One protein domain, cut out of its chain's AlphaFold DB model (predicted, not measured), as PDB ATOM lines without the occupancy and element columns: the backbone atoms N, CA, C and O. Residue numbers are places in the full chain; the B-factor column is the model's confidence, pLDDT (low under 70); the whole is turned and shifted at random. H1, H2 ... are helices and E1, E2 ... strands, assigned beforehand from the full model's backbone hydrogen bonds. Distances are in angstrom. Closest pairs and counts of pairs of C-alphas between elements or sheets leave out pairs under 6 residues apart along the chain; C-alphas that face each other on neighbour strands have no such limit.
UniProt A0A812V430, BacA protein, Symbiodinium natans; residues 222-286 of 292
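AT A GLANCE: This is residues 222 to 286 of the 292 residues of the protein "BacA protein" of Symbiodinium natans (UniProt A0A812V430). Little regular structure: a long antiparallel hairpin, E2 and E3, with one short helix, H1, between it and the short strand E1, and long loops around them. The 65 printed residues hold E1, E2, E3 and H1 in that order, a mixed class with 21 residues in named elements. The whole is only just compact, close to loose, with a radius of gyration of the C-alphas of 12.7 A and spans of 35 by 26 by 24 A.

HOW THE PARTS SIT: E1, residues 226 to 228, pairs with no named strand; its closest C-alpha to H1, residues 279 to 284, is Lys 227, 6.7 A from Ile 282. E2, residues 244 to 249, is apart from E1. E2 and E3, residues 263 to 268, form a hairpin, antiparallel at 159 degrees, with N 245 and O 267 2.8 A apart. E2 and H1 are near each other. In H1 every O i to N i+4 pair is within hydrogen-bond range.

IN THESE COORDINATES: E1 begins at C-alpha 226 (43.450, 27.579, 9.712). E2 measures 16.1 A and E3 16.5 A. H1, 8.6 A, ends at C-alpha 284 (39.865, 32.123, -1.634).

THE WHOLE: The C-alphas of Gly 242 and Ala 257 are farthest apart, 34.9 A. The printed part has no cut. Links E1 to E2 and E2 to E3 are long. Residues 255 to 256 have pLDDT under 70.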
ATOM      1  N   ASP A 222      37.946  19.575   9.307       85.25
ATOM      2  CA  ASP A 222      38.958  18.914  10.135       85.25
ATOM      3  C   ASP A 222      39.929  19.903  10.810       85.25
ATOM      4  O   ASP A 222      40.790  19.485  11.580       85.25
ATOM      5  N   ARG A 223      39.790  21.213  10.538       83.69
ATOM      6  CA  ARG A 223      40.645  22.306  11.046       83.69
ATOM      7  C   ARG A 223      42.123  22.176  10.687       83.69
ATOM      8  O   ARG A 223      42.964  22.832  11.290       83.69
ATOM      9  N   SER A 224      42.449  21.358   9.700       88.19
ATOM     10  CA  SER A 224      43.824  21.180   9.248       88.19
ATOM     11  C   SER A 224      44.346  22.373   8.437       88.19
ATOM     12  O   SER A 224      45.555  22.517   8.264       88.19
ATOM     13  N   VAL A 225      43.452  23.246   7.957       91.75
ATOM     14  CA  VAL A 225      43.793  24.558   7.402       91.75
ATOM     15  C   VAL A 225      43.105  25.638   8.228       91.75
ATOM     16  O   VAL A 225      41.881  25.801   8.185       91.75
ATOM     17  N   THR A 226      43.900  26.403   8.967       91.50
ATOM     18  CA  THR A 226      43.450  27.579   9.712       91.50
ATOM     19  C   THR A 226      44.140  28.829   9.187       91.50
ATOM     20  O   THR A 226      45.274  28.801   8.709       91.50
ATOM     21  N   LYS A 227      43.433  29.952   9.258       92.31
ATOM     22  CA  LYS A 227      43.930  31.259   8.851       92.31
ATOM     23  C   LYS A 227      43.831  32.220  10.017       92.31
ATOM     24  O   LYS A 227      42.735  32.631  10.388       92.31
ATOM     25  N   ARG A 228      44.989  32.631  10.529       92.50
ATOM     26  CA  ARG A 228      45.108  33.753  11.457       92.50
ATOM     27  C   ARG A 228      45.227  35.054  10.671       92.50
ATOM     28  O   ARG A 228      46.138  35.204   9.857       92.50
ATOM     29  N   ILE A 229      44.305  35.984  10.891       91.12
ATOM     30  CA  ILE A 229      44.313  37.291  10.229       91.12
ATOM     31  C   ILE A 229      45.272  38.208  10.991       91.12
ATOM     32  O   ILE A 229      45.025  38.535  12.146       91.12
ATOM     33  N   LEU A 230      46.369  38.603  10.340       89.31
ATOM     34  CA  LEU A 230      47.327  39.574  10.887       89.31
ATOM     35  C   LEU A 230      46.957  41.010  10.513       89.31
ATOM     36  O   LEU A 230      47.109  41.927  11.310       89.31
ATOM     37  N   GLN A 231      46.465  41.184   9.289       87.81
ATOM     38  CA  GLN A 231      45.997  42.453   8.764       87.81
ATOM     39  C   GLN A 231      44.748  42.196   7.929       87.81
ATOM     40  O   GLN A 231      44.722  41.303   7.076       87.81
ATOM     41  N   THR A 232      43.695  42.957   8.205       86.25
ATOM     42  CA  THR A 232      42.423  42.836   7.498       86.25
ATOM     43  C   THR A 232      42.530  43.523   6.139       86.25
ATOM     44  O   THR A 232      42.929  44.682   6.054       86.25
ATOM     45  N   GLY A 233      42.179  42.806   5.069       86.44
ATOM     46  CA  GLY A 233      42.059  43.398   3.735       86.44
ATOM     47  C   GLY A 233      40.859  44.343   3.655       86.44
ATOM     48  O   GLY A 233      39.852  44.143   4.338       86.44
ATOM     49  N   THR A 234      40.959  45.368   2.817       85.56
ATOM     50  CA  THR A 234      39.948  46.429   2.691       85.56
ATOM     51  C   THR A 234      38.835  46.063   1.716       85.56
ATOM     52  O   THR A 234      37.706  46.536   1.854       85.56
ATOM     53  N   SER A 235      39.120  45.195   0.747       85.12
ATOM     54  CA  SER A 235      38.131  44.805  -0.254       85.12
ATOM     55  C   SER A 235      37.024  43.917   0.333       85.12
ATOM     56  O   SER A 235      37.195  43.173   1.303       85.12
ATOM     57  N   GLN A 236      35.833  43.998  -0.262       84.50
ATOM     58  CA  GLN A 236      34.740  43.061   0.031       84.50
ATOM     59  C   GLN A 236      34.787  41.821  -0.870       84.50
ATOM     60  O   GLN A 236      34.237  40.777  -0.511       84.50
ATOM     61  N   ARG A 237      35.457  41.923  -2.024       88.75
ATOM     62  CA  ARG A 237      35.648  40.820  -2.965       88.75
ATOM     63  C   ARG A 237      36.647  39.816  -2.390       88.75
ATOM     64  O   ARG A 237      37.598  40.183  -1.708       88.75
ATOM     65  N   ARG A 238      36.413  38.539  -2.678       91.94
ATOM     66  CA  ARG A 238      37.364  37.457  -2.426       91.94
ATOM     67  C   ARG A 238      37.748  36.808  -3.754       91.94
ATOM     68  O   ARG A 238      36.857  36.717  -4.610       91.94
ATOM     69  N   PRO A 239      39.000  36.350  -3.916       93.44
ATOM     70  CA  PRO A 239      39.415  35.609  -5.098       93.44
ATOM     71  C   PRO A 239      38.567  34.355  -5.322       93.44
ATOM     72  O   PRO A 239      38.133  33.702  -4.368       93.44
ATOM     73  N   ARG A 240      38.327  34.025  -6.589       92.50
ATOM     74  CA  ARG A 240      37.599  32.840  -7.045       92.50
ATOM     75  C   ARG A 240      38.435  32.063  -8.054       92.50
ATOM     76  O   ARG A 240      39.385  32.586  -8.626       92.50
ATOM     77  N   ARG A 241      38.043  30.813  -8.300       93.38
ATOM     78  CA  ARG A 241      38.615  30.005  -9.380       93.38
ATOM     79  C   ARG A 241      38.477  30.743 -10.720       93.38
ATOM     80  O   ARG A 241      37.387  31.229 -11.018       93.38
ATOM     81  N   GLY A 242      39.567  30.827 -11.478       93.25
ATOM     82  CA  GLY A 242      39.688  31.605 -12.714       93.25
ATOM     83  C   GLY A 242      40.179  33.047 -12.530       93.25
ATOM     84  O   GLY A 242      40.484  33.706 -13.518       93.25
ATOM     85  N   ASP A 243      40.286  33.557 -11.297       94.00
ATOM     86  CA  ASP A 243      40.920  34.857 -11.059       94.00
ATOM     87  C   ASP A 243      42.449  34.735 -11.129       94.00
ATOM     88  O   ASP A 243      43.032  33.807 -10.558       94.00
ATOM     89  N   VAL A 244      43.098  35.724 -11.746       94.50
ATOM     90  CA  VAL A 244      44.549  35.926 -11.636       94.50
ATOM     91  C   VAL A 244      44.842  36.576 -10.289       94.50
ATOM     92  O   VAL A 244      44.300  37.635  -9.966       94.50
ATOM     93  N   VAL A 245      45.688  35.933  -9.489       93.50
ATOM     94  CA  VAL A 245      46.075  36.406  -8.160       93.50
ATOM     95  C   VAL A 245      47.577  36.570  -8.055       93.50
ATOM     96  O   VAL A 245      48.347  35.696  -8.447       93.50
ATOM     97  N   THR A 246      47.987  37.668  -7.430       93.38
ATOM     98  CA  THR A 246      49.377  37.910  -7.046       93.38
ATOM     99  C   THR A 246      49.474  37.881  -5.528       93.38
ATOM    100  O   THR A 246      48.791  38.636  -4.837       93.38
ATOM    101  N   PHE A 247      50.321  37.016  -4.976       92.31
ATOM    102  CA  PHE A 247      50.507  36.911  -3.530       92.31
ATOM    103  C   PHE A 247      51.958  36.616  -3.159       92.31
ATOM    104  O   PHE A 247      52.744  36.100  -3.951       92.31
ATOM    105  N   SER A 248      52.317  36.932  -1.917       92.56
ATOM    106  CA  SER A 248      53.605  36.562  -1.335       92.56
ATOM    107  C   SER A 248      53.417  35.609  -0.166       92.56
ATOM    108  O   SER A 248      52.566  35.856   0.688       92.56
ATOM    109  N   TYR A 249      54.245  34.574  -0.075       92.25
ATOM    110  CA  TYR A 249      54.218  33.623   1.033       92.25
ATOM    111  C   TYR A 249      55.625  33.336   1.562       92.25
ATOM    112  O   TYR A 249      56.620  33.443   0.851       92.25
ATOM    113  N   CYS A 250      55.713  32.960   2.833       91.38
ATOM    114  CA  CYS A 250      56.931  32.466   3.466       91.38
ATOM    115  C   CYS A 250      56.572  31.305   4.388       91.38
ATOM    116  O   CYS A 250      55.473  31.277   4.946       91.38
ATOM    117  N   LEU A 251      57.505  30.384   4.582       89.81
ATOM    118  CA  LEU A 251      57.357  29.314   5.554       89.81
ATOM    119  C   LEU A 251      57.812  29.806   6.925       89.81
ATOM    120  O   LEU A 251      58.743  30.607   7.043       89.81
ATOM    121  N   LEU A 252      57.111  29.338   7.949       86.94
ATOM    122  CA  LEU A 252      57.470  29.521   9.346       86.94
ATOM    123  C   LEU A 252      58.253  28.276   9.782       86.94
ATOM    124  O   LEU A 252      57.719  27.170   9.741       86.94
ATOM    125  N   GLU A 253      59.514  28.463  10.153       83.94
ATOM    126  CA  GLU A 253      60.372  27.462  10.790       83.94
ATOM    127  C   GLU A 253      60.251  27.594  12.322       83.94
ATOM    128  O   GLU A 253      59.885  28.656  12.839       83.94
ATOM    129  N   ASP A 254      60.529  26.510  13.051       72.31
ATOM    130  CA  ASP A 254      60.614  26.482  14.522       72.31
ATOM    131  C   ASP A 254      59.406  27.100  15.246       72.31
ATOM    132  O   ASP A 254      59.527  28.034  16.040       72.31
ATOM    133  N   GLY A 255      58.196  26.626  14.929       68.81
ATOM    134  CA  GLY A 255      56.970  27.091  15.595       68.81
ATOM    135  C   GLY A 255      56.626  28.567  15.344       68.81
ATOM    136  O   GLY A 255      55.765  29.116  16.025       68.81
ATOM    137  N   GLY A 256      57.271  29.208  14.363       69.25
ATOM    138  CA  GLY A 256      57.025  30.595  13.970       69.25
ATOM    139  C   GLY A 256      58.081  31.603  14.416       69.25
ATOM    140  O   GLY A 256      57.941  32.782  14.090       69.25
ATOM    141  N   ALA A 257      59.141  31.162  15.101       71.00
ATOM    142  CA  ALA A 257      60.245  32.033  15.506       71.00
ATOM    143  C   ALA A 257      61.091  32.509  14.313       71.00
ATOM    144  O   ALA A 257      61.634  33.614  14.334       71.00
ATOM    145  N   LYS A 258      61.177  31.703  13.249       79.25
ATOM    146  CA  LYS A 258      61.979  32.007  12.064       79.25
ATOM    147  C   LYS A 258      61.118  31.951  10.805       79.25
ATOM    148  O   LYS A 258      60.238  31.107  10.669       79.25
ATOM    149  N   ARG A 259      61.334  32.892   9.883       85.31
ATOM    150  CA  ARG A 259      60.602  32.995   8.611       85.31
ATOM    151  C   ARG A 259      61.570  32.850   7.449       85.31
ATOM    152  O   ARG A 259      62.626  33.479   7.456       85.31
ATOM    153  N   THR A 260      61.196  32.076   6.436       89.75
ATOM    154  CA  THR A 260      61.936  32.057   5.169       89.75
ATOM    155  C   THR A 260      61.752  33.379   4.422       89.75
ATOM    156  O   THR A 260      60.807  34.130   4.676       89.75
ATOM    157  N   SER A 261      62.612  33.651   3.437       88.56
ATOM    158  CA  SER A 261      62.425  34.789   2.533       88.56
ATOM    159  C   SER A 261      61.054  34.718   1.837       88.56
ATOM    160  O   SER A 261      60.663  33.626   1.399       88.56
ATOM    161  N   PRO A 262      60.326  35.843   1.712       91.38
ATOM    162  CA  PRO A 262      59.034  35.863   1.040       91.38
ATOM    163  C   PRO A 262      59.204  35.554  -0.449       91.38
ATOM    164  O   PRO A 262      60.006  36.179  -1.141       91.38
ATOM    165  N   ARG A 263      58.433  34.590  -0.947       92.94
ATOM    166  CA  ARG A 263      58.343  34.231  -2.363       92.94
ATOM    167  C   ARG A 263      57.084  34.853  -2.941       92.94
ATOM    168  O   ARG A 263      56.013  34.695  -2.359       92.94
ATOM    169  N   LYS A 264      57.220  35.574  -4.052       93.50
ATOM    170  CA  LYS A 264      56.091  36.133  -4.802       93.50
ATOM    171  C   LYS A 264      55.635  35.124  -5.852       93.50
ATOM    172  O   LYS A 264      56.475  34.521  -6.514       93.50
ATOM    173  N   CYS A 265      54.328  34.973  -5.993       92.12
ATOM    174  CA  CYS A 265      53.680  34.138  -6.993       92.12
ATOM    175  C   CYS A 265      52.581  34.938  -7.679       92.12
ATOM    176  O   CYS A 265      51.874  35.707  -7.028       92.12
ATOM    177  N   GLU A 266      52.441  34.715  -8.976       94.75
ATOM    178  CA  GLU A 266      51.345  35.207  -9.798       94.75
ATOM    179  C   GLU A 266      50.831  34.026 -10.611       94.75
ATOM    180  O   GLU A 266      51.635  33.328 -11.228       94.75
ATOM    181  N   LEU A 267      49.533  33.744 -10.513       94.50
ATOM    182  CA  LEU A 267      48.912  32.579 -11.143       94.50
ATOM    183  C   LEU A 267      47.388  32.713 -11.219       94.50
ATOM    184  O   LEU A 267      46.786  33.510 -10.496       94.50
ATOM    185  N   THR A 268      46.769  31.880 -12.044       94.94
ATOM    186  CA  THR A 268      45.321  31.741 -12.218       94.94
ATOM    187  C   THR A 268      44.781  30.651 -11.293       94.94
ATOM    188  O   THR A 268      45.144  29.475 -11.394       94.94
ATOM    189  N   LEU A 269      43.896  31.022 -10.362       93.12
ATOM    190  CA  LEU A 269      43.393  30.100  -9.340       93.12
ATOM    191  C   LEU A 269      42.637  28.909  -9.945       93.12
ATOM    192  O   LEU A 269      41.620  29.082 -10.614       93.12
ATOM    193  N   GLY A 270      43.095  27.697  -9.621       89.00
ATOM    194  CA  GLY A 270      42.488  26.418 -10.005       89.00
ATOM    195  C   GLY A 270      42.695  26.006 -11.465       89.00
ATOM    196  O   GLY A 270      42.056  25.042 -11.904       89.00
ATOM    197  N   GLU A 271      43.556  26.722 -12.186       91.50
ATOM    198  CA  GLU A 271      44.146  26.302 -13.462       91.50
ATOM    199  C   GLU A 271      45.636  26.013 -13.271       91.50
ATOM    200  O   GLU A 271      46.099  24.927 -13.614       91.50
ATOM    201  N   ASP A 272      46.351  26.938 -12.630       91.94
ATOM    202  CA  ASP A 272      47.775  26.801 -12.339       91.94
ATOM    203  C   ASP A 272      48.037  26.004 -11.050       91.94
ATOM    204  O   ASP A 272      47.251  26.019 -10.095       91.94
ATOM    205  N   GLU A 273      49.185  25.322 -10.998       90.75
ATOM    206  CA  GLU A 273      49.600  24.543  -9.830       90.75
ATOM    207  C   GLU A 273      50.083  25.458  -8.691       90.75
ATOM    208  O   GLU A 273      51.023  26.244  -8.829       90.75
ATOM    209  N   LEU A 274      49.438  25.345  -7.527       89.44
ATOM    210  CA  LEU A 274      49.827  26.078  -6.324       89.44
ATOM    211  C   LEU A 274      51.036  25.418  -5.641       89.44
ATOM    212  O   LEU A 274      51.078  24.193  -5.544       89.44
ATOM    213  N   PRO A 275      51.942  26.201  -5.013       88.44
ATOM    214  CA  PRO A 275      53.074  25.648  -4.259       88.44
ATOM    215  C   PRO A 275      52.659  24.650  -3.170       88.44
ATOM    216  O   PRO A 275      53.404  23.733  -2.839       88.44
ATOM    217  N   TYR A 276      51.466  24.852  -2.600       90.25
ATOM    218  CA  TYR A 276      50.825  23.928  -1.675       90.25
ATOM    219  C   TYR A 276      49.338  23.823  -2.025       90.25
ATOM    220  O   TYR A 276      48.663  24.856  -2.032       90.25
ATOM    221  N   PRO A 277      48.778  22.612  -2.212       88.06
ATOM    222  CA  PRO A 277      47.377  22.442  -2.612       88.06
ATOM    223  C   PRO A 277      46.383  23.132  -1.667       88.06
ATOM    224  O   PRO A 277      45.406  23.743  -2.078       88.06
ATOM    225  N   ARG A 278      46.670  23.101  -0.361       90.06
ATOM    226  CA  ARG A 278      45.808  23.678   0.683       90.06
ATOM    227  C   ARG A 278      45.809  25.206   0.719       90.06
ATOM    228  O   ARG A 278      44.963  25.796   1.392       90.06
ATOM    229  N   LEU A 279      46.737  25.847   0.007       91.81
ATOM    230  CA  LEU A 279      46.818  27.302  -0.068       91.81
ATOM    231  C   LEU A 279      45.605  27.898  -0.796       91.81
ATOM    232  O   LEU A 279      45.216  29.021  -0.488       91.81
ATOM    233  N   GLU A 280      44.956  27.128  -1.674       91.94
ATOM    234  CA  GLU A 280      43.750  27.553  -2.390       91.94
ATOM    235  C   GLU A 280      42.644  27.999  -1.423       91.94
ATOM    236  O   GLU A 280      42.098  29.093  -1.559       91.94
ATOM    237  N   HIS A 281      42.373  27.210  -0.372       92.44
ATOM    238  CA  HIS A 281      41.387  27.561   0.657       92.44
ATOM    239  C   HIS A 281      41.710  28.898   1.332       92.44
ATOM    240  O   HIS A 281      40.812  29.696   1.611       92.44
ATOM    241  N   ILE A 282      42.997  29.151   1.594       93.94
ATOM    242  CA  ILE A 282      43.460  30.380   2.236       93.94
ATOM    243  C   ILE A 282      43.253  31.559   1.293       93.94
ATOM    244  O   ILE A 282      42.604  32.524   1.703       93.94
ATOM    245  N   ILE A 283      43.726  31.476   0.048       93.44
ATOM    246  CA  ILE A 283      43.633  32.570  -0.929       93.44
ATOM    247  C   ILE A 283      42.165  32.916  -1.209       93.44
ATOM    248  O   ILE A 283      41.782  34.078  -1.095       93.44
ATOM    249  N   CYS A 284      41.305  31.920  -1.431       92.56
ATOM    250  CA  CYS A 284      39.865  32.123  -1.634       92.56
ATOM    251  C   CYS A 284      39.149  32.731  -0.408       92.56
ATOM    252  O   CYS A 284      38.040  33.260  -0.511       92.56
ATOM    253  N   SER A 285      39.761  32.675   0.780       91.69
ATOM    254  CA  SER A 285      39.255  33.334   1.992       91.69
ATOM    255  C   SER A 285      39.828  34.741   2.214       91.69
ATOM    256  O   SER A 285      39.410  35.433   3.151       91.69
ATOM    257  N   MET A 286      40.847  35.149   1.451       92.31
ATOM    258  CA  MET A 286      41.507  36.450   1.575       92.31
ATOM    259  C   MET A 286      40.718  37.561   0.891       92.31
ATOM    260  O   MET A 286      39.846  37.331   0.060       92.31
TER     261      MET A 286